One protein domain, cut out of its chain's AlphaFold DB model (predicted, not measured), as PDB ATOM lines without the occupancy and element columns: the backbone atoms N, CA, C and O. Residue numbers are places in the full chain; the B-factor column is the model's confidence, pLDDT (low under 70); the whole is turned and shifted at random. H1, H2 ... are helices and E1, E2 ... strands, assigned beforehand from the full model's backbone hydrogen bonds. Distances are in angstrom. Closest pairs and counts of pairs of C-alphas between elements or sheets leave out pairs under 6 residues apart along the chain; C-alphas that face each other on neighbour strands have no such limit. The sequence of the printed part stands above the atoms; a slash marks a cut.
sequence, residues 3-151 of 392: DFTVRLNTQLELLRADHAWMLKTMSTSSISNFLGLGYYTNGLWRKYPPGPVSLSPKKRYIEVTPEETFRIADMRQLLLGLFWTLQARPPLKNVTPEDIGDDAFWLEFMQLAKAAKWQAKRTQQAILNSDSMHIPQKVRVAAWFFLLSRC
ATOM      1  N   ASP A   3     232.518 274.179 256.654       86.56
ATOM      2  CA  ASP A   3     232.872 274.257 255.221       86.56
ATOM      3  C   ASP A   3     233.947 273.231 254.801       86.56
ATOM      4  O   ASP A   3     233.760 272.468 253.854       86.56
ATOM      5  N   PHE A   4     235.051 273.120 255.550       91.81
ATOM      6  CA  PHE A   4     236.148 272.204 255.198       91.81
ATOM      7  C   PHE A   4     235.749 270.727 255.237       91.81
ATOM      8  O   PHE A   4     236.112 269.983 254.332       91.81
ATOM      9  N   THR A   5     234.957 270.311 256.227       93.06
ATOM     10  CA  THR A   5     234.454 268.934 256.335       93.06
ATOM     11  C   THR A   5     233.593 268.549 255.139       93.06
ATOM     12  O   THR A   5     233.781 267.479 254.560       93.06
ATOM     13  N   VAL A   6     232.674 269.431 254.732       94.25
ATOM     14  CA  VAL A   6     231.812 269.198 253.566       94.25
ATOM     15  C   VAL A   6     232.662 269.106 252.302       94.25
ATOM     16  O   VAL A   6     232.554 268.122 251.573       94.25
ATOM     17  N   ARG A   7     233.577 270.059 252.085       94.88
ATOM     18  CA  ARG A   7     234.487 270.053 250.926       94.88
ATOM     19  C   ARG A   7     235.369 268.808 250.875       94.88
ATOM     20  O   ARG A   7     235.530 268.231 249.801       94.88
ATOM     21  N   LEU A   8     235.929 268.387 252.010       94.56
ATOM     22  CA  LEU A   8     236.741 267.178 252.103       94.56
ATOM     23  C   LEU A   8     235.915 265.949 251.725       94.56
ATOM     24  O   LEU A   8     236.327 265.195 250.848       94.56
ATOM     25  N   ASN A   9     234.731 265.782 252.316       94.50
ATOM     26  CA  ASN A   9     233.856 264.653 252.008       94.50
ATOM     27  C   ASN A   9     233.461 264.643 250.522       94.50
ATOM     28  O   ASN A   9     233.564 263.605 249.879       94.50
ATOM     29  N   THR A  10     233.122 265.795 249.928       95.25
ATOM     30  CA  THR A  10     232.865 265.893 248.481       95.25
ATOM     31  C   THR A  10     234.077 265.455 247.654       95.25
ATOM     32  O   THR A  10     233.935 264.692 246.702       95.25
ATOM     33  N   GLN A  11     235.284 265.899 248.010       95.06
ATOM     34  CA  GLN A  11     236.505 265.506 247.300       95.06
ATOM     35  C   GLN A  11     236.840 264.017 247.455       95.06
ATOM     36  O   GLN A  11     237.401 263.428 246.527       95.06
ATOM     37  N   LEU A  12     236.510 263.416 248.599       95.56
ATOM     38  CA  LEU A  12     236.647 261.980 248.833       95.56
ATOM     39  C   LEU A  12     235.650 261.178 247.992       95.56
ATOM     40  O   LEU A  12     236.049 260.185 247.392       95.56
ATOM     41  N   GLU A  13     234.402 261.627 247.862       95.19
ATOM     42  CA  GLU A  13     233.424 260.976 246.978       95.19
ATOM     43  C   GLU A  13     233.825 261.076 245.499       95.19
ATOM     44  O   GLU A  13     233.732 260.095 244.763       95.19
ATOM     45  N   LEU A  14     234.371 262.219 245.070       94.44
ATOM     46  CA  LEU A  14     234.934 262.356 243.721       94.44
ATOM     47  C   LEU A  14     236.111 261.399 243.484       94.44
ATOM     48  O   LEU A  14     236.253 260.868 242.387       94.44
ATOM     49  N   LEU A  15     236.947 261.155 244.500       93.62
ATOM     50  CA  LEU A  15     238.003 260.141 244.420       93.62
ATOM     51  C   LEU A  15     237.447 258.717 244.394       93.62
ATOM     52  O   LEU A  15     237.970 257.889 243.656       93.62
ATOM     53  N   ARG A  16     236.391 258.428 245.164       94.88
ATOM     54  CA  ARG A  16     235.726 257.118 245.158       94.88
ATOM     55  C   ARG A  16     235.164 256.784 243.773       94.88
ATOM     56  O   ARG A  16     235.198 255.624 243.374       94.88
ATOM     57  N   ALA A  17     234.682 257.788 243.040       93.94
ATOM     58  CA  ALA A  17     234.188 257.626 241.673       93.94
ATOM     59  C   ALA A  17     235.301 257.352 240.636       93.94
ATOM     60  O   ALA A  17     235.015 256.817 239.564       93.94
ATOM     61  N   ASP A  18     236.568 257.670 240.934       94.56
ATOM     62  CA  ASP A  18     237.709 257.343 240.070       94.56
ATOM     63  C   ASP A  18     238.110 255.870 240.246       94.56
ATOM     64  O   ASP A  18     238.963 255.501 241.061       94.56
ATOM     65  N   HIS A  19     237.477 255.010 239.448       93.56
ATOM     66  CA  HIS A  19     237.669 253.563 239.504       93.56
ATOM     67  C   HIS A  19     239.136 253.144 239.303       93.56
ATOM     68  O   HIS A  19     239.635 252.248 239.989       93.56
ATOM     69  N   ALA A  20     239.851 253.788 238.375       93.44
ATOM     70  CA  ALA A  20     241.238 253.445 238.072       93.44
ATOM     71  C   ALA A  20     242.156 253.771 239.256       93.44
ATOM     72  O   ALA A  20     243.025 252.970 239.623       93.44
ATOM     73  N   TRP A  21     241.942 254.928 239.885       94.44
ATOM     74  CA  TRP A  21     242.685 255.324 241.072       94.44
ATOM     75  C   TRP A  21     242.368 254.441 242.283       94.44
ATOM     76  O   TRP A  21     243.300 253.988 242.958       94.44
ATOM     77  N   MET A  22     241.086 254.152 242.532       94.88
ATOM     78  CA  MET A  22     240.642 253.296 243.638       94.88
ATOM     79  C   MET A  22     241.254 251.901 243.531       94.88
ATOM     80  O   MET A  22     241.874 251.421 244.484       94.88
ATOM     81  N   LEU A  23     241.182 251.288 242.345       93.81
ATOM     82  CA  LEU A  23     241.748 249.966 242.096       93.81
ATOM     83  C   LEU A  23     243.258 249.949 242.327       93.81
ATOM     84  O   LEU A  23     243.760 249.098 243.062       93.81
ATOM     85  N   LYS A  24     243.989 250.907 241.749       92.50
ATOM     86  CA  LYS A  24     245.445 251.011 241.915       92.50
ATOM     87  C   LYS A  24     245.840 251.190 243.382       92.50
ATOM     88  O   LYS A  24     246.793 250.575 243.855       92.50
ATOM     89  N   THR A  25     245.116 252.037 244.102       91.69
ATOM     90  CA  THR A  25     245.460 252.393 245.476       91.69
ATOM     91  C   THR A  25     245.120 251.266 246.444       91.69
ATOM     92  O   THR A  25     245.982 250.806 247.190       91.69
ATOM     93  N   MET A  26     243.882 250.777 246.418       91.69
ATOM     94  CA  MET A  26     243.405 249.786 247.383       91.69
ATOM     95  C   MET A  26     243.994 248.395 247.146       91.69
ATOM     96  O   MET A  26     244.042 247.598 248.080       91.69
ATOM     97  N   SER A  27     244.463 248.090 245.930       90.56
ATOM     98  CA  SER A  27     245.156 246.821 245.642       90.56
ATOM     99  C   SER A  27     246.589 246.790 246.179       90.56
ATOM    100  O   SER A  27     247.188 245.717 246.274       90.56
ATOM    101  N   THR A  28     247.138 247.941 246.585       88.50
ATOM    102  CA  THR A  28     248.440 247.997 247.252       88.50
ATOM    103  C   THR A  28     248.365 247.222 248.565       88.50
ATOM    104  O   THR A  28     247.543 247.521 249.430       88.50
ATOM    105  N   SER A  29     249.245 246.234 248.739       85.62
ATOM    106  CA  SER A  29     249.169 245.269 249.844       85.62
ATOM    107  C   SER A  29     249.167 245.915 251.234       85.62
ATOM    108  O   SER A  29     248.416 245.480 252.106       85.62
ATOM    109  N   SER A  30     249.949 246.979 251.449       84.88
ATOM    110  CA  SER A  30     249.969 247.726 252.714       84.88
ATOM    111  C   SER A  30     248.625 248.391 253.022       84.88
ATOM    112  O   SER A  30     248.165 248.328 254.160       84.88
ATOM    113  N   ILE A  31     247.980 248.983 252.015       89.50
ATOM    114  CA  ILE A  31     246.682 249.658 252.136       89.50
ATOM    115  C   ILE A  31     245.566 248.625 252.303       89.50
ATOM    116  O   ILE A  31     244.757 248.743 253.219       89.50
ATOM    117  N   SER A  32     245.566 247.569 251.489       88.31
ATOM    118  CA  SER A  32     244.586 246.482 251.573       88.31
ATOM    119  C   SER A  32     244.588 245.821 252.956       88.31
ATOM    120  O   SER A  32     243.538 245.633 253.570       88.31
ATOM    121  N   ASN A  33     245.775 245.537 253.502       85.81
ATOM    122  CA  ASN A  33     245.924 244.983 254.849       85.81
ATOM    123  C   ASN A  33     245.506 245.970 255.945       85.81
ATOM    124  O   ASN A  33     244.931 245.559 256.955       85.81
ATOM    125  N   PHE A  34     245.803 247.261 255.767       87.44
ATOM    126  CA  PHE A  34     245.415 248.305 256.713       87.44
ATOM    127  C   PHE A  34     243.894 248.438 256.817       87.44
ATOM    128  O   PHE A  34     243.360 248.419 257.922       87.44
ATOM    129  N   LEU A  35     243.210 248.454 255.672       87.88
ATOM    130  CA  LEU A  35     241.752 248.530 255.572       87.88
ATOM    131  C   LEU A  35     241.040 247.199 255.885       87.88
ATOM    132  O   LEU A  35     239.817 247.126 255.822       87.88
ATOM    133  N   GLY A  36     241.782 246.128 256.190       84.75
ATOM    134  CA  GLY A  36     241.202 244.814 256.485       84.75
ATOM    135  C   GLY A  36     240.553 244.133 255.273       84.75
ATOM    136  O   GLY A  36     239.664 243.299 255.431       84.75
ATOM    137  N   LEU A  37     240.985 244.476 254.058       82.62
ATOM    138  CA  LEU A  37     240.399 243.983 252.809       82.62
ATOM    139  C   LEU A  37     241.008 242.659 252.325       82.62
ATOM    140  O   LEU A  37     240.473 242.043 251.407       82.62
ATOM    141  N   GLY A  38     242.099 242.203 252.943       83.62
ATOM    142  CA  GLY A  38     242.797 240.977 252.553       83.62
ATOM    143  C   GLY A  38     243.673 241.180 251.316       83.62
ATOM    144  O   GLY A  38     244.357 242.198 251.209       83.62
ATOM    145  N   TYR A  39     243.675 240.217 250.393       85.06
ATOM    146  CA  TYR A  39     244.538 240.244 249.203       85.06
ATOM    147  C   TYR A  39     243.721 240.412 247.925       85.06
ATOM    148  O   TYR A  39     242.710 239.737 247.744       85.06
ATOM    149  N   TYR A  40     244.198 241.268 247.024       87.25
ATOM    150  CA  TYR A  40     243.631 241.427 245.690       87.25
ATOM    151  C   TYR A  40     244.290 240.448 244.710       87.25
ATOM    152  O   TYR A  40     245.512 240.442 244.565       87.25
ATOM    153  N   THR A  41     243.500 239.595 244.059       84.88
ATOM    154  CA  THR A  41     243.977 238.602 243.085       84.88
ATOM    155  C   THR A  41     242.866 238.261 242.095       84.88
ATOM    156  O   THR A  41     241.697 238.226 242.465       84.88
ATOM    157  N   ASN A  42     243.215 238.031 240.826       85.19
ATOM    158  CA  ASN A  42     242.268 237.667 239.762       85.19
ATOM    159  C   ASN A  42     241.047 238.603 239.635       85.19
ATOM    160  O   ASN A  42     239.948 238.150 239.340       85.19
ATOM    161  N   GLY A  43     241.222 239.906 239.873       85.75
ATOM    162  CA  GLY A  43     240.126 240.876 239.768       85.75
ATOM    163  C   GLY A  43     239.230 240.993 241.006       85.75
ATOM    164  O   GLY A  43     238.307 241.799 240.995       85.75
ATOM    165  N   LEU A  44     239.491 240.231 242.075       88.12
ATOM    166  CA  LEU A  44     238.651 240.171 243.277       88.12
ATOM    167  C   LEU A  44     239.478 240.333 244.560       88.12
ATOM    168  O   LEU A  44     240.657 239.968 244.620       88.12
ATOM    169  N   TRP A  45     238.856 240.853 245.620       88.56
ATOM    170  CA  TRP A  45     239.436 240.845 246.966       88.56
ATOM    171  C   TRP A  45     239.046 239.576 247.713       88.56
ATOM    172  O   TRP A  45     237.867 239.266 247.850       88.56
ATOM    173  N   ARG A  46     240.039 238.873 248.261       86.44
ATOM    174  CA  ARG A  46     239.844 237.700 249.120       86.44
ATOM    175  C   ARG A  46     239.941 238.105 250.586       86.44
ATOM    176  O   ARG A  46     241.041 238.341 251.093       86.44
ATOM    177  N   LYS A  47     238.795 238.155 251.269       80.19
ATOM    178  CA  LYS A  47     238.676 238.470 252.702       80.19
ATOM    179  C   LYS A  47     238.573 237.197 253.531       80.19
ATOM    180  O   LYS A  47     237.804 236.297 253.206       80.19
ATOM    181  N   TYR A  48     239.310 237.134 254.633       73.62
ATOM    182  CA  TYR A  48     239.176 236.051 255.603       73.62
ATOM    183  C   TYR A  48     238.223 236.495 256.718       73.62
ATOM    184  O   TYR A  48     238.519 237.493 257.378       73.62
ATOM    185  N   PRO A  49     237.091 235.804 256.934       66.25
ATOM    186  CA  PRO A  49     236.185 236.149 258.018       66.25
ATOM    187  C   PRO A  49     236.878 235.954 259.380       66.25
ATOM    188  O   PRO A  49     237.653 235.003 259.539       66.25
ATOM    189  N   PRO A  50     236.614 236.825 260.371       59.12
ATOM    190  CA  PRO A  50     237.075 236.611 261.735       59.12
ATOM    191  C   PRO A  50     236.344 235.389 262.306       59.12
ATOM    192  O   PRO A  50     235.152 235.437 262.591       59.12
ATOM    193  N   GLY A  51     237.050 234.269 262.428       56.59
ATOM    194  CA  GLY A  51     236.536 233.029 263.000       56.59
ATOM    195  C   GLY A  51     237.624 232.316 263.804       56.59
ATOM    196  O   GLY A  51     238.810 232.596 263.593       56.59
ATOM    197  N   PRO A  52     237.254 231.416 264.735       49.19
ATOM    198  CA  PRO A  52     238.226 230.653 265.507       49.19
ATOM    199  C   PRO A  52     239.154 229.887 264.561       49.19
ATOM    200  O   PRO A  52     238.733 229.442 263.489       49.19
ATOM    201  N   VAL A  53     240.424 229.759 264.955       49.16
ATOM    202  CA  VAL A  53     241.465 229.035 264.213       49.16
ATOM    203  C   VAL A  53     241.068 227.558 264.143       49.16
ATOM    204  O   VAL A  53     241.438 226.746 264.979       49.16
ATOM    205  N   SER A  54     240.229 227.224 263.167       47.25
ATOM    206  CA  SER A  54     239.819 225.862 262.865       47.25
ATOM    207  C   SER A  54     241.012 225.112 262.276       47.25
ATOM    208  O   SER A  54     241.665 225.595 261.350       47.25
ATOM    209  N   LEU A  55     241.274 223.920 262.817       45.22
ATOM    210  CA  LEU A  55     242.319 222.956 262.444       45.22
ATOM    211  C   LEU A  55     242.098 222.317 261.047       45.22
ATOM    212  O   LEU A  55     242.454 221.164 260.822       45.22
ATOM    213  N   SER A  56     241.494 223.042 260.099       48.69
ATOM    214  CA  SER A  56     241.204 222.583 258.733       48.69
ATOM    215  C   SER A  56     242.103 223.281 257.694       48.69
ATOM    216  O   SER A  56     242.285 224.499 257.775       48.69
ATOM    217  N   PRO A  57     242.639 222.580 256.669       48.88
ATOM    218  CA  PRO A  57     243.735 223.085 255.831       48.88
ATOM    219  C   PRO A  57     243.319 224.096 254.750       48.88
ATOM    220  O   PRO A  57     244.155 224.529 253.960       48.88
ATOM    221  N   LYS A  58     242.041 224.486 254.667       52.53
ATOM    222  CA  LYS A  58     241.555 225.454 253.672       52.53
ATOM    223  C   LYS A  58     240.820 226.586 254.376       52.53
ATOM    224  O   LYS A  58     239.618 226.493 254.618       52.53
ATOM    225  N   LYS A  59     241.535 227.670 254.700       58.28
ATOM    226  CA  LYS A  59     240.912 228.927 255.147       58.28
ATOM    227  C   LYS A  59     239.877 229.351 254.098       58.28
ATOM    228  O   LYS A  59     240.258 229.747 252.998       58.28
ATOM    229  N   ARG A  60     238.582 229.245 254.423       67.88
ATOM    230  CA  ARG A  60     237.499 229.767 253.577       67.88
ATOM    231  C   ARG A  60     237.661 231.285 253.510       67.88
ATOM    232  O   ARG A  60     237.625 231.948 254.542       67.88
ATOM    233  N   TYR A  61     237.899 231.807 252.314       74.81
ATOM    234  CA  TYR A  61     237.873 233.236 252.034       74.81
ATOM    235  C   TYR A  61     236.564 233.583 251.326       74.81
ATOM    236  O   TYR A  61     235.957 232.731 250.680       74.81
ATOM    237  N   ILE A  62     236.140 234.831 251.469       84.06
ATOM    238  CA  ILE A  62     235.023 235.423 250.738       84.06
ATOM    239  C   ILE A  62     235.633 236.262 249.619       84.06
ATOM    240  O   ILE A  62     236.552 237.045 249.876       84.06
ATOM    241  N   GLU A  63     235.158 236.074 248.391       86.44
ATOM    242  CA  GLU A  63     235.531 236.917 247.256       86.44
ATOM    243  C   GLU A  63     234.566 238.099 247.167       86.44
ATOM    244  O   GLU A  63     233.352 237.920 247.227       86.44
ATOM    245  N   VAL A  64     235.116 239.306 247.075       88.88
ATOM    246  CA  VAL A  64     234.369 240.566 247.031       88.88
ATOM    247  C   VAL A  64     234.799 241.337 245.790       88.88
ATOM    248  O   VAL A  64     235.999 241.428 245.503       88.88
ATOM    249  N   THR A  65     233.836 241.889 245.051       90.50
ATOM    250  CA  THR A  65     234.135 242.638 243.823       90.50
ATOM    251  C   THR A  65     234.746 244.011 244.137       90.50
ATOM    252  O   THR A  65     234.592 244.521 245.258       90.50
ATOM    253  N   PRO A  66     235.453 244.638 243.178       90.44
ATOM    254  CA  PRO A  66     235.929 246.010 243.325       90.44
ATOM    255  C   PRO A  66     234.806 246.995 243.664       90.44
ATOM    256  O   PRO A  66     234.967 247.799 244.574       90.44
ATOM    257  N   GLU A  67     233.646 246.891 243.018       90.62
ATOM    258  CA  GLU A  67     232.516 247.812 243.196       90.62
ATOM    259  C   GLU A  67     231.959 247.741 244.618       90.62
ATOM    260  O   GLU A  67     231.753 248.769 245.270       90.62
ATOM    261  N   GLU A  68     231.759 246.525 245.131       89.50
ATOM    262  CA  GLU A  68     231.310 246.332 246.505       89.50
ATOM    263  C   GLU A  68     232.356 246.845 247.499       89.50
ATOM    264  O   GLU A  68     232.009 247.529 248.463       89.50
ATOM    265  N   THR A  69     233.637 246.586 247.225       89.56
ATOM    266  CA  THR A  69     234.762 247.044 248.049       89.56
ATOM    267  C   THR A  69     234.851 248.572 248.082       89.56
ATOM    268  O   THR A  69     235.000 249.139 249.163       89.56
ATOM    269  N   PHE A  70     234.731 249.252 246.940       93.19
ATOM    270  CA  PHE A  70     234.828 250.712 246.839       93.19
ATOM    271  C   PHE A  70     233.642 251.409 247.502       93.19
ATOM    272  O   PHE A  70     233.828 252.424 248.174       93.19
ATOM    273  N   ARG A  71     232.436 250.839 247.367       90.56
ATOM    274  CA  ARG A  71     231.212 251.377 247.973       90.56
ATOM    275  C   ARG A  71     231.288 251.422 249.498       90.56
ATOM    276  O   ARG A  71     230.830 252.386 250.097       90.56
ATOM    277  N   ILE A  72     231.851 250.386 250.122       88.69
ATOM    278  CA  ILE A  72     231.927 250.274 251.590       88.69
ATOM    279  C   ILE A  72     233.243 250.808 252.174       88.69
ATOM    280  O   ILE A  72     233.432 250.767 253.388       88.69
ATOM    281  N   ALA A  73     234.174 251.258 251.330       90.12
ATOM    282  CA  ALA A  73     235.476 251.730 251.773       90.12
ATOM    283  C   ALA A  73     235.345 253.004 252.615       90.12
ATOM    284  O   ALA A  73     234.776 254.004 252.168       90.12
ATOM    285  N   ASP A  74     235.943 252.993 253.805       92.06
ATOM    286  CA  ASP A  74     236.148 254.206 254.588       92.06
ATOM    287  C   ASP A  74     237.235 255.058 253.917       92.06
ATOM    288  O   ASP A  74     238.429 254.744 253.956       92.06
ATOM    289  N   MET A  75     236.806 256.147 253.276       94.56
ATOM    290  CA  MET A  75     237.693 257.020 252.510       94.56
ATOM    291  C   MET A  75     238.637 257.835 253.396       94.56
ATOM    292  O   MET A  75     239.734 258.174 252.950       94.56
ATOM    293  N   ARG A  76     238.266 258.122 254.652       93.50
ATOM    294  CA  ARG A  76     239.152 258.816 255.600       93.50
ATOM    295  C   ARG A  76     240.271 257.883 256.053       93.50
ATOM    296  O   ARG A  76     241.435 258.281 256.066       93.50
ATOM    297  N   GLN A  77     239.950 256.617 256.326       92.62
ATOM    298  CA  GLN A  77     240.963 255.594 256.604       92.62
ATOM    299  C   GLN A  77     241.843 255.318 255.379       92.62
ATOM    300  O   GLN A  77     243.062 255.215 255.506       92.62
ATOM    301  N   LEU A  78     241.272 255.272 254.172       93.56
ATOM    302  CA  LEU A  78     242.063 255.159 252.944       93.56
ATOM    303  C   LEU A  78     243.054 256.325 252.805       93.56
ATOM    304  O   LEU A  78     244.225 256.096 252.493       93.56
ATOM    305  N   LEU A  79     242.616 257.556 253.085       94.12
ATOM    306  CA  LEU A  79     243.464 258.745 253.031       94.12
ATOM    307  C   LEU A  79     244.605 258.693 254.058       94.12
ATOM    308  O   LEU A  79     245.750 259.008 253.725       94.12
ATOM    309  N   LEU A  80     244.332 258.212 255.272       93.62
ATOM    310  CA  LEU A  80     245.358 257.964 256.283       93.62
ATOM    311  C   LEU A  80     246.354 256.876 255.846       93.62
ATOM    312  O   LEU A  80     247.568 257.045 255.979       93.62
ATOM    313  N   GLY A  81     245.871 255.767 255.280       91.69
ATOM    314  CA  GLY A  81     246.725 254.698 254.754       91.69
ATOM    315  C   GLY A  81     247.632 255.179 253.616       91.69
ATOM    316  O   GLY A  81     248.816 254.827 253.552       91.69
ATOM    317  N   LEU A  82     247.098 256.043 252.753       92.19
ATOM    318  CA  LEU A  82     247.836 256.733 251.699       92.19
ATOM    319  C   LEU A  82     248.897 257.676 252.252       92.19
ATOM    320  O   LEU A  82     250.033 257.631 251.785       92.19
ATOM    321  N   PHE A  83     248.559 258.494 253.251       92.75
ATOM    322  CA  PHE A  83     249.513 259.373 253.922       92.75
ATOM    323  C   PHE A  83     250.735 258.592 254.406       92.75
ATOM    324  O   PHE A  83     251.862 258.934 254.048       92.75
ATOM    325  N   TRP A  84     250.527 257.484 255.121       88.44
ATOM    326  CA  TRP A  84     251.629 256.642 255.593       88.44
ATOM    327  C   TRP A  84     252.428 256.010 254.456       88.44
ATOM    328  O   TRP A  84     253.660 256.035 254.472       88.44
ATOM    329  N   THR A  85     251.742 255.505 253.434       85.94
ATOM    330  CA  THR A  85     252.402 254.873 252.285       85.94
ATOM    331  C   THR A  85     253.251 255.886 251.504       85.94
ATOM    332  O   THR A  85     254.368 255.569 251.097       85.94
ATOM    333  N   LEU A  86     252.792 257.136 251.371       87.50
ATOM    334  CA  LEU A  86     253.557 258.238 250.772       87.50
ATOM    335  C   LEU A  86     254.719 258.726 251.652       87.50
ATOM    336  O   LEU A  86     255.625 259.382 251.143       87.50
ATOM    337  N   GLN A  87     254.726 258.376 252.940       80.38
ATOM    338  CA  GLN A  87     255.875 258.506 253.843       80.38
ATOM    339  C   GLN A  87     256.794 257.267 253.819       80.38
ATOM    340  O   GLN A  87     257.707 257.172 254.638       80.38
ATOM    341  N   ALA A  88     256.560 256.305 252.913       75.19
ATOM    342  CA  ALA A  88     257.227 254.999 252.876       75.19
ATOM    343  C   ALA A  88     257.160 254.243 254.217       75.19
ATOM    344  O   ALA A  88     258.101 253.550 254.607       75.19
ATOM    345  N   ARG A  89     256.040 254.382 254.933       75.62
ATOM    346  CA  ARG A  89     255.783 253.718 256.214       75.62
ATOM    347  C   ARG A  89     254.547 252.824 256.114       75.62
ATOM    348  O   ARG A  89     253.600 253.162 255.401       75.62
ATOM    349  N   PRO A  90     254.521 251.689 256.833       77.75
ATOM    350  CA  PRO A  90     253.296 250.923 256.971       77.75
ATOM    351  C   PRO A  90     252.260 251.762 257.739       77.75
ATOM    352  O   PRO A  90     252.622 252.416 258.722       77.75
ATOM    353  N   PRO A  91     250.984 251.744 257.323       82.19
ATOM    354  CA  PRO A  91     249.923 252.420 258.053       82.19
ATOM    355  C   PRO A  91     249.823 251.966 259.516       82.19
ATOM    356  O   PRO A  91     249.806 250.767 259.811       82.19
ATOM    357  N   LEU A  92     249.751 252.928 260.438       79.25
ATOM    358  CA  LEU A  92     249.648 252.673 261.874       79.25
ATOM    359  C   LEU A  92     248.173 252.580 262.284       79.25
ATOM    360  O   LEU A  92     247.439 253.553 262.163       79.25
ATOM    361  N   LYS A  93     247.737 251.418 262.787       76.44
ATOM    362  CA  LYS A  93     246.327 251.158 263.164       76.44
ATOM    363  C   LYS A  93     245.836 251.933 264.387       76.44
ATOM    364  O   LYS A  93     244.639 252.014 264.614       76.44
ATOM    365  N   ASN A  94     246.755 252.437 265.200       81.12
ATOM    366  CA  ASN A  94     246.468 253.141 266.447       81.12
ATOM    367  C   ASN A  94     246.513 254.669 266.298       81.12
ATOM    368  O   ASN A  94     246.492 255.353 267.315       81.12
ATOM    369  N   VAL A  95     246.669 255.173 265.074       83.44
ATOM    370  CA  VAL A  95     246.666 256.603 264.759       83.44
ATOM    371  C   VAL A  95     245.422 256.882 263.931       83.44
ATOM    372  O   VAL A  95     245.127 256.119 263.013       83.44
ATOM    373  N   THR A  96     244.693 257.941 264.251       88.38
ATOM    374  CA  THR A  96     243.503 258.372 263.509       88.38
ATOM    375  C   THR A  96     243.825 259.557 262.593       88.38
ATOM    376  O   THR A  96     244.890 260.170 262.716       88.38
ATOM    377  N   PRO A  97     242.953 259.904 261.628       88.25
ATOM    378  CA  PRO A  97     243.148 261.098 260.813       88.25
ATOM    379  C   PRO A  97     243.328 262.376 261.648       88.25
ATOM    380  O   PRO A  97     244.170 263.214 261.322       88.25
ATOM    381  N   GLU A  98     242.591 262.486 262.752       89.56
ATOM    382  CA  GLU A  98     242.589 263.631 263.667       89.56
ATOM    383  C   GLU A  98     243.911 263.756 264.439       89.56
ATOM    384  O   GLU A  98     244.373 264.864 264.719       89.56
ATOM    385  N   ASP A  99     244.580 262.630 264.711       86.44
ATOM    386  CA  ASP A  99     245.918 262.618 265.303       86.44
ATOM    387  C   ASP A  99     246.976 263.219 264.368       86.44
ATOM    388  O   ASP A  99     248.048 263.609 264.838       86.44
ATOM    389  N   ILE A 100     246.723 263.295 263.055       89.06
ATOM    390  CA  ILE A 100     247.632 263.910 262.075       89.06
ATOM    391  C   ILE A 100     247.275 265.379 261.861       89.06
ATOM    392  O   ILE A 100     248.153 266.233 261.987       89.06
ATOM    393  N   GLY A 101     246.012 265.686 261.582       90.94
ATOM    394  CA  GLY A 101     245.553 267.042 261.305       90.94
ATOM    395  C   GLY A 101     244.041 267.121 261.135       90.94
ATOM    396  O   GLY A 101     243.351 266.104 261.092       90.94
ATOM    397  N   ASP A 102     243.537 268.346 261.051       93.81
ATOM    398  CA  ASP A 102     242.116 268.618 260.855       93.81
ATOM    399  C   ASP A 102     241.675 268.413 259.391       93.81
ATOM    400  O   ASP A 102     242.463 268.092 258.498       93.81
ATOM    401  N   ASP A 103     240.382 268.600 259.120       94.88
ATOM    402  CA  ASP A 103     239.833 268.427 257.771       94.88
ATOM    403  C   ASP A 103     240.423 269.432 256.755       94.88
ATOM    404  O   ASP A 103     240.482 269.131 255.560       94.88
ATOM    405  N   ALA A 104     240.895 270.601 257.207       94.94
ATOM    406  CA  ALA A 104     241.560 271.576 256.343       94.94
ATOM    407  C   ALA A 104     242.936 271.064 255.884       94.94
ATOM    408  O   ALA A 104     243.247 271.133 254.692       94.94
ATOM    409  N   PHE A 105     243.715 270.464 256.791       95.31
ATOM    410  CA  PHE A 105     244.944 269.751 256.444       95.31
ATOM    411  C   PHE A 105     244.684 268.649 255.412       95.31
ATOM    412  O   PHE A 105     245.389 268.567 254.408       95.31
ATOM    413  N   TRP A 106     243.694 267.785 255.648       96.06
ATOM    414  CA  TRP A 106     243.442 266.644 254.765       96.06
ATOM    415  C   TRP A 106     243.034 267.078 253.355       96.06
ATOM    416  O   TRP A 106     243.455 266.457 252.375       96.06
ATOM    417  N   LEU A 107     242.285 268.177 253.241       95.44
ATOM    418  CA  LEU A 107     241.945 268.784 251.958       95.44
ATOM    419  C   LEU A 107     243.193 269.314 251.230       95.44
ATOM    420  O   LEU A 107     243.386 269.007 250.053       95.44
ATOM    421  N   GLU A 108     244.053 270.057 251.929       95.81
ATOM    422  CA  GLU A 108     245.329 270.563 251.400       95.81
ATOM    423  C   GLU A 108     246.239 269.408 250.954       95.81
ATOM    424  O   GLU A 108     246.728 269.378 249.824       95.81
ATOM    425  N   PHE A 109     246.413 268.396 251.807       96.25
ATOM    426  CA  PHE A 109     247.204 267.206 251.506       96.25
ATOM    427  C   PHE A 109     246.715 266.510 250.234       96.25
ATOM    428  O   PHE A 109     247.527 266.141 249.385       96.25
ATOM    429  N   MET A 110     245.397 266.364 250.064       95.25
ATOM    430  CA  MET A 110     244.821 265.798 248.846       95.25
ATOM    431  C   MET A 110     245.142 266.632 247.606       95.25
ATOM    432  O   MET A 110     245.471 266.057 246.570       95.25
ATOM    433  N   GLN A 111     245.056 267.959 247.685       94.94
ATOM    434  CA  GLN A 111     245.378 268.844 246.562       94.94
ATOM    435  C   GLN A 111     246.855 268.724 246.172       94.94
ATOM    436  O   GLN A 111     247.163 268.478 245.002       94.94
ATOM    437  N   LEU A 112     247.759 268.786 247.155       95.94
ATOM    438  CA  LEU A 112     249.197 268.615 246.945       95.94
ATOM    439  C   LEU A 112     249.521 267.230 246.371       95.94
ATOM    440  O   LEU A 112     250.285 267.115 245.413       95.94
ATOM    441  N   ALA A 113     248.913 266.169 246.907       94.50
ATOM    442  CA  ALA A 113     249.135 264.806 246.439       94.50
ATOM    443  C   ALA A 113     248.590 264.584 245.019       94.50
ATOM    444  O   ALA A 113     249.286 263.980 244.200       94.50
ATOM    445  N   LYS A 114     247.402 265.110 244.689       93.69
ATOM    446  CA  LYS A 114     246.844 265.077 243.325       93.69
ATOM    447  C   LYS A 114     247.758 265.811 242.340       93.69
ATOM    448  O   LYS A 114     248.115 265.234 241.313       93.69
ATOM    449  N   ALA A 115     248.207 267.025 242.670       93.75
ATOM    450  CA  ALA A 115     249.136 267.798 241.840       93.75
ATOM    451  C   ALA A 115     250.482 267.072 241.643       93.75
ATOM    452  O   ALA A 115     251.031 267.025 240.542       93.75
ATOM    453  N   ALA A 116     250.968 266.401 242.689       91.69
ATOM    454  CA  ALA A 116     252.149 265.543 242.657       91.69
ATOM    455  C   ALA A 116     251.918 264.170 241.986       91.69
ATOM    456  O   ALA A 116     252.841 263.350 241.943       91.69
ATOM    457  N   LYS A 117     250.717 263.896 241.455       91.50
ATOM    458  CA  LYS A 117     250.307 262.609 240.861       91.50
ATOM    459  C   LYS A 117     250.518 261.417 241.801       91.50
ATOM    460  O   LYS A 117     250.895 260.332 241.358       91.50
ATOM    461  N   TRP A 118     250.308 261.632 243.098       90.38
ATOM    462  CA  TRP A 118     250.478 260.640 244.163       90.38
ATOM    463  C   TRP A 118     251.893 260.040 244.221       90.38
ATOM    464  O   TRP A 118     252.082 258.905 244.652       90.38
ATOM    465  N   GLN A 119     252.909 260.784 243.769       88.06
ATOM    466  CA  GLN A 119     254.305 260.357 243.843       88.06
ATOM    467  C   GLN A 119     254.926 260.819 245.160       88.06
ATOM    468  O   GLN A 119     255.120 262.016 245.352       88.06
ATOM    469  N   ALA A 120     255.321 259.870 246.018       85.44
ATOM    470  CA  ALA A 120     255.850 260.123 247.364       85.44
ATOM    471  C   ALA A 120     256.834 261.306 247.429       85.44
ATOM    472  O   ALA A 120     256.565 262.289 248.113       85.44
ATOM    473  N   LYS A 121     257.919 261.277 246.640       82.50
ATOM    474  CA  LYS A 121     258.921 262.358 246.603       82.50
ATOM    475  C   LYS A 121     258.322 263.722 246.252       82.50
ATOM    476  O   LYS A 121     258.613 264.701 246.930       82.50
ATOM    477  N   ARG A 122     257.504 263.796 245.195       87.25
ATOM    478  CA  ARG A 122     256.897 265.061 244.756       87.25
ATOM    479  C   ARG A 122     255.913 265.586 245.792       87.25
ATOM    480  O   ARG A 122     255.918 266.780 246.053       87.25
ATOM    481  N   THR A 123     255.140 264.705 246.423       91.38
ATOM    482  CA  THR A 123     254.217 265.080 247.496       91.38
ATOM    483  C   THR A 123     254.970 265.644 248.699       91.38
ATOM    484  O   THR A 123     254.604 266.706 249.184       91.38
ATOM    485  N   GLN A 124     256.051 264.995 249.151       88.44
ATOM    486  CA  GLN A 124     256.830 265.510 250.284       88.44
ATOM    487  C   GLN A 124     257.510 266.845 249.968       88.44
ATOM    488  O   GLN A 124     257.495 267.748 250.799       88.44
ATOM    489  N   GLN A 125     258.048 267.009 248.754       85.81
ATOM    490  CA  GLN A 125     258.594 268.299 248.327       85.81
ATOM    491  C   GLN A 125     257.513 269.386 248.299       85.81
ATOM    492  O   GLN A 125     257.754 270.497 248.758       85.81
ATOM    493  N   ALA A 126     256.317 269.066 247.799       89.38
ATOM    494  CA  ALA A 126     255.195 269.997 247.760       89.38
ATOM    495  C   ALA A 126     254.721 270.393 249.169       89.38
ATOM    496  O   ALA A 126     254.423 271.558 249.398       89.38
ATOM    497  N   ILE A 127     254.715 269.458 250.126       91.88
ATOM    498  CA  ILE A 127     254.409 269.739 251.538       91.88
ATOM    499  C   ILE A 127     255.420 270.722 252.141       91.88
ATOM    500  O   ILE A 127     255.020 271.635 252.859       91.88
ATOM    501  N   LEU A 128     256.718 270.555 251.862       86.56
ATOM    502  CA  LEU A 128     257.746 271.466 252.379       86.56
ATOM    503  C   LEU A 128     257.707 272.845 251.727       86.56
ATOM    504  O   LEU A 128     257.918 273.835 252.419       86.56
ATOM    505  N   ASN A 129     257.431 272.900 250.425       86.06
ATOM    506  CA  ASN A 129     257.368 274.146 249.667       86.06
ATOM    507  C   ASN A 129     256.046 274.904 249.862       86.06
ATOM    508  O   ASN A 129     255.929 276.030 249.396       86.06
ATOM    509  N   SER A 130     255.030 274.279 250.461       88.94
ATOM    510  CA  SER A 130     253.734 274.919 250.674       88.94
ATOM    511  C   SER A 130     253.808 275.889 251.850       88.94
ATOM    512  O   SER A 130     254.222 275.517 252.948       88.94
ATOM    513  N   ASP A 131     253.311 277.106 251.653       88.12
ATOM    514  CA  ASP A 131     253.142 278.109 252.712       88.12
ATOM    515  C   ASP A 131     251.801 277.959 253.455       88.12
ATOM    516  O   ASP A 131     251.449 278.781 254.301       88.12
ATOM    517  N   SER A 132     251.034 276.897 253.170       91.38
ATOM    518  CA  SER A 132     249.722 276.673 253.779       91.38
ATOM    519  C   SER A 132     249.830 276.525 255.300       91.38
ATOM    520  O   SER A 132     250.523 275.640 255.824       91.38
ATOM    521  N   MET A 133     249.092 277.377 256.018       91.31
ATOM    522  CA  MET A 133     248.981 277.344 257.482       91.31
ATOM    523  C   MET A 133     248.274 276.084 257.996       91.31
ATOM    524  O   MET A 133     248.384 275.753 259.173       91.31
ATOM    525  N   HIS A 134     247.562 275.374 257.116       93.12
ATOM    526  CA  HIS A 134     246.832 274.159 257.461       93.12
ATOM    527  C   HIS A 134     247.734 272.932 257.566       93.12
ATOM    528  O   HIS A 134     247.300 271.921 258.098       93.12
ATOM    529  N   ILE A 135     248.982 272.984 257.084       93.12
ATOM    530  CA  ILE A 135     249.902 271.845 257.173       93.12
ATOM    531  C   ILE A 135     250.545 271.818 258.565       93.12
ATOM    532  O   ILE A 135     251.373 272.687 258.863       93.12
ATOM    533  N   PRO A 136     250.260 270.797 259.399       92.12
ATOM    534  CA  PRO A 136     250.829 270.709 260.734       92.12
ATOM    535  C   PRO A 136     252.349 270.578 260.683       92.12
ATOM    536  O   PRO A 136     252.914 269.862 259.852       92.12
ATOM    537  N   GLN A 137     253.029 271.195 261.643       89.31
ATOM    538  CA  GLN A 137     254.488 271.207 261.695       89.31
ATOM    539  C   GLN A 137     255.095 269.793 261.775       89.31
ATOM    540  O   GLN A 137     256.063 269.492 261.082       89.31
ATOM    541  N   LYS A 138     254.467 268.867 262.513       88.00
ATOM    542  CA  LYS A 138     254.853 267.441 262.544       88.00
ATOM    543  C   LYS A 138     254.770 266.746 261.174       88.00
ATOM    544  O   LYS A 138     255.544 265.828 260.914       88.00
ATOM    545  N   VAL A 139     253.873 267.185 260.285       91.00
ATOM    546  CA  VAL A 139     253.779 266.687 258.901       91.00
ATOM    547  C   VAL A 139     254.903 267.267 258.048       91.00
ATOM    548  O   VAL A 139     255.512 266.533 257.271       91.00
ATOM    549  N   ARG A 140     255.251 268.545 258.242       90.19
ATOM    550  CA  ARG A 140     256.435 269.150 257.610       90.19
ATOM    551  C   ARG A 140     257.717 268.441 258.053       90.19
ATOM    552  O   ARG A 140     258.531 268.092 257.206       90.19
ATOM    553  N   VAL A 141     257.853 268.113 259.341       86.75
ATOM    554  CA  VAL A 141     258.958 267.278 259.849       86.75
ATOM    555  C   VAL A 141     258.939 265.886 259.218       86.75
ATOM    556  O   VAL A 141     259.997 265.390 258.844       86.75
ATOM    557  N   ALA A 142     257.771 265.256 259.051       84.94
ATOM    558  CA  ALA A 142     257.668 263.957 258.382       84.94
ATOM    559  C   ALA A 142     258.169 264.024 256.929       84.94
ATOM    560  O   ALA A 142     258.996 263.204 256.527       84.94
ATOM    561  N   ALA A 143     257.737 265.038 256.175       85.50
ATOM    562  CA  ALA A 143     258.169 265.286 254.802       85.50
ATOM    563  C   ALA A 143     259.675 265.565 254.713       85.50
ATOM    564  O   ALA A 143     260.378 264.964 253.895       85.50
ATOM    565  N   TRP A 144     260.186 266.414 255.607       80.12
ATOM    566  CA  TRP A 144     261.612 266.689 255.756       80.12
ATOM    567  C   TRP A 144     262.393 265.403 256.042       80.12
ATOM    568  O   TRP A 144     263.344 265.079 255.332       80.12
ATOM    569  N   PHE A 145     261.934 264.597 257.000       76.00
ATOM    570  CA  PHE A 145     262.566 263.336 257.366       76.00
ATOM    571  C   PHE A 145     262.544 262.308 256.227       76.00
ATOM    572  O   PHE A 145     263.520 261.572 256.051       76.00
ATOM    573  N   PHE A 146     261.459 262.248 255.447       77.31
ATOM    574  CA  PHE A 146     261.344 261.391 254.268       77.31
ATOM    575  C   PHE A 146     262.373 261.767 253.206       77.31
ATOM    576  O   PHE A 146     263.143 260.908 252.775       77.31
ATOM    577  N   LEU A 147     262.416 263.040 252.798       71.88
ATOM    578  CA  LEU A 147     263.358 263.491 251.770       71.88
ATOM    579  C   LEU A 147     264.790 263.244 252.228       71.88
ATOM    580  O   LEU A 147     265.600 262.707 251.476       71.88
ATOM    581  N   LEU A 148     265.044 263.502 253.506       66.88
ATOM    582  CA  LEU A 148     266.328 263.262 254.124       66.88
ATOM    583  C   LEU A 148     266.710 261.770 254.159       66.88
ATOM    584  O   LEU A 148     267.880 261.429 254.039       66.88
ATOM    585  N   SER A 149     265.771 260.840 254.385       60.66
ATOM    586  CA  SER A 149     266.074 259.392 254.503       60.66
ATOM    587  C   SER A 149     266.033 258.633 253.185       60.66
ATOM    588  O   SER A 149     266.640 257.573 253.096       60.66
ATOM    589  N   ARG A 150     265.286 259.105 252.185       58.62
ATOM    590  CA  ARG A 150     264.901 258.264 251.041       58.62
ATOM    591  C   ARG A 150     265.223 258.866 249.671       58.62
ATOM    592  O   ARG A 150     265.089 258.152 248.680       58.62
ATOM    593  N   CYS A 151     265.664 260.123 249.565       50.44
ATOM    594  CA  CYS A 151     265.827 260.796 248.267       50.44
ATOM    595  C   CYS A 151     267.285 260.992 247.816       50.44
ATOM    596  O   CYS A 151     267.699 262.121 247.589       50.44
TER     597      CYS A 151
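Overview. This is residues 3 to 151 of the 392 residues of an uncharacterized protein of Lentisphaerae bacterium (UniProt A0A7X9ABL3). Crossed helices gather round H5, which lies in the middle of the body: H1 and H7 cross each other on one side of it, and H8 and H9 cross at one end. At the opposite end, beyond H3, lies a small antiparallel sheet in the order E1, E2, E3, and residues 52 to 58 stick out from the loop between E2 and E3. The printed part has 149 residues, with nine named helices and three named strands in the order H1 H2 H3 E1 E2 E3 H4 H5 H6 H7 H8 H9, and its class is mostly helix. The whole is compact, with a radius of gyration of the C-alphas of 16.8 A, yet elongated, spanning 56 by 33 by 25 A.

Arrangement. H1, residues 3 to 17, and H2, residues 19 to 26, only just touch, and only at the corner, with 3 pairs of C-alphas within 8 A; the closest are those of Arg 16 and Met 22, 6.4 A apart. H3, residues 29 to 34, only grazes the sheet with residues 29 to 33. E1, residues 39 to 41, E2, residues 44 to 47, and E3, residues 62 to 64, form a meander, each strand the antiparallel neighbour of the one before. The hairpin E1 and E2 has N 41 and O 44 within hydrogen-bond range at 2.9 A; the hairpin E2 and E3 has N 62 and O 47 at 2.8 A. H4, residues 66 to 72, only grazes the sheet with residues 66 to 69. H5, residues 75 to 86, is the hub. It touches H3 at a steep tilt of 47 degrees, opposite ways, with the closest C-alphas, of Ile 31 and Gly 81, 5.7 A apart. H5 and H6, residues 97 to 100, only just touch, with 3 pairs of C-alphas within 8 A; the closest are those of Leu 80 and Pro 97, 5.9 A apart. H7, residues 103 to 115, touches H1 with residues 103 to 107 alone; the closest C-alphas, of Leu 8 and Leu 107, are 5.4 A apart. H8, residues 120 to 129, touches H9, residues 137 to 150, at a steep tilt of 46 degrees, opposite ways; the closest C-alphas, of Gln 124 and Ala 143, are 4.7 A apart. Every O i to N i+4 pair is within hydrogen-bond range in H1, H2, H3, H4, H5, H7, H8 and H9; H6 is too short for such a pair.

Along the chain. H1 begins at C-alpha 3, (232.872, 274.257, 255.221), and is 21.5 A long. H5 measures 16.0 A, H7 18.5 A and H8 14.3 A. H9, 19.7 A long, ends at C-alpha 150, (264.901, 258.264, 251.041).

Size, cuts and confidence. The C-alphas farthest apart, of Ser 56 and Asp 131, are 57.1 A apart. The printed part has no cut, and the link from E2 to E3 is long. The pLDDT is under 70 at residues 49 to 60 and 148 to 151.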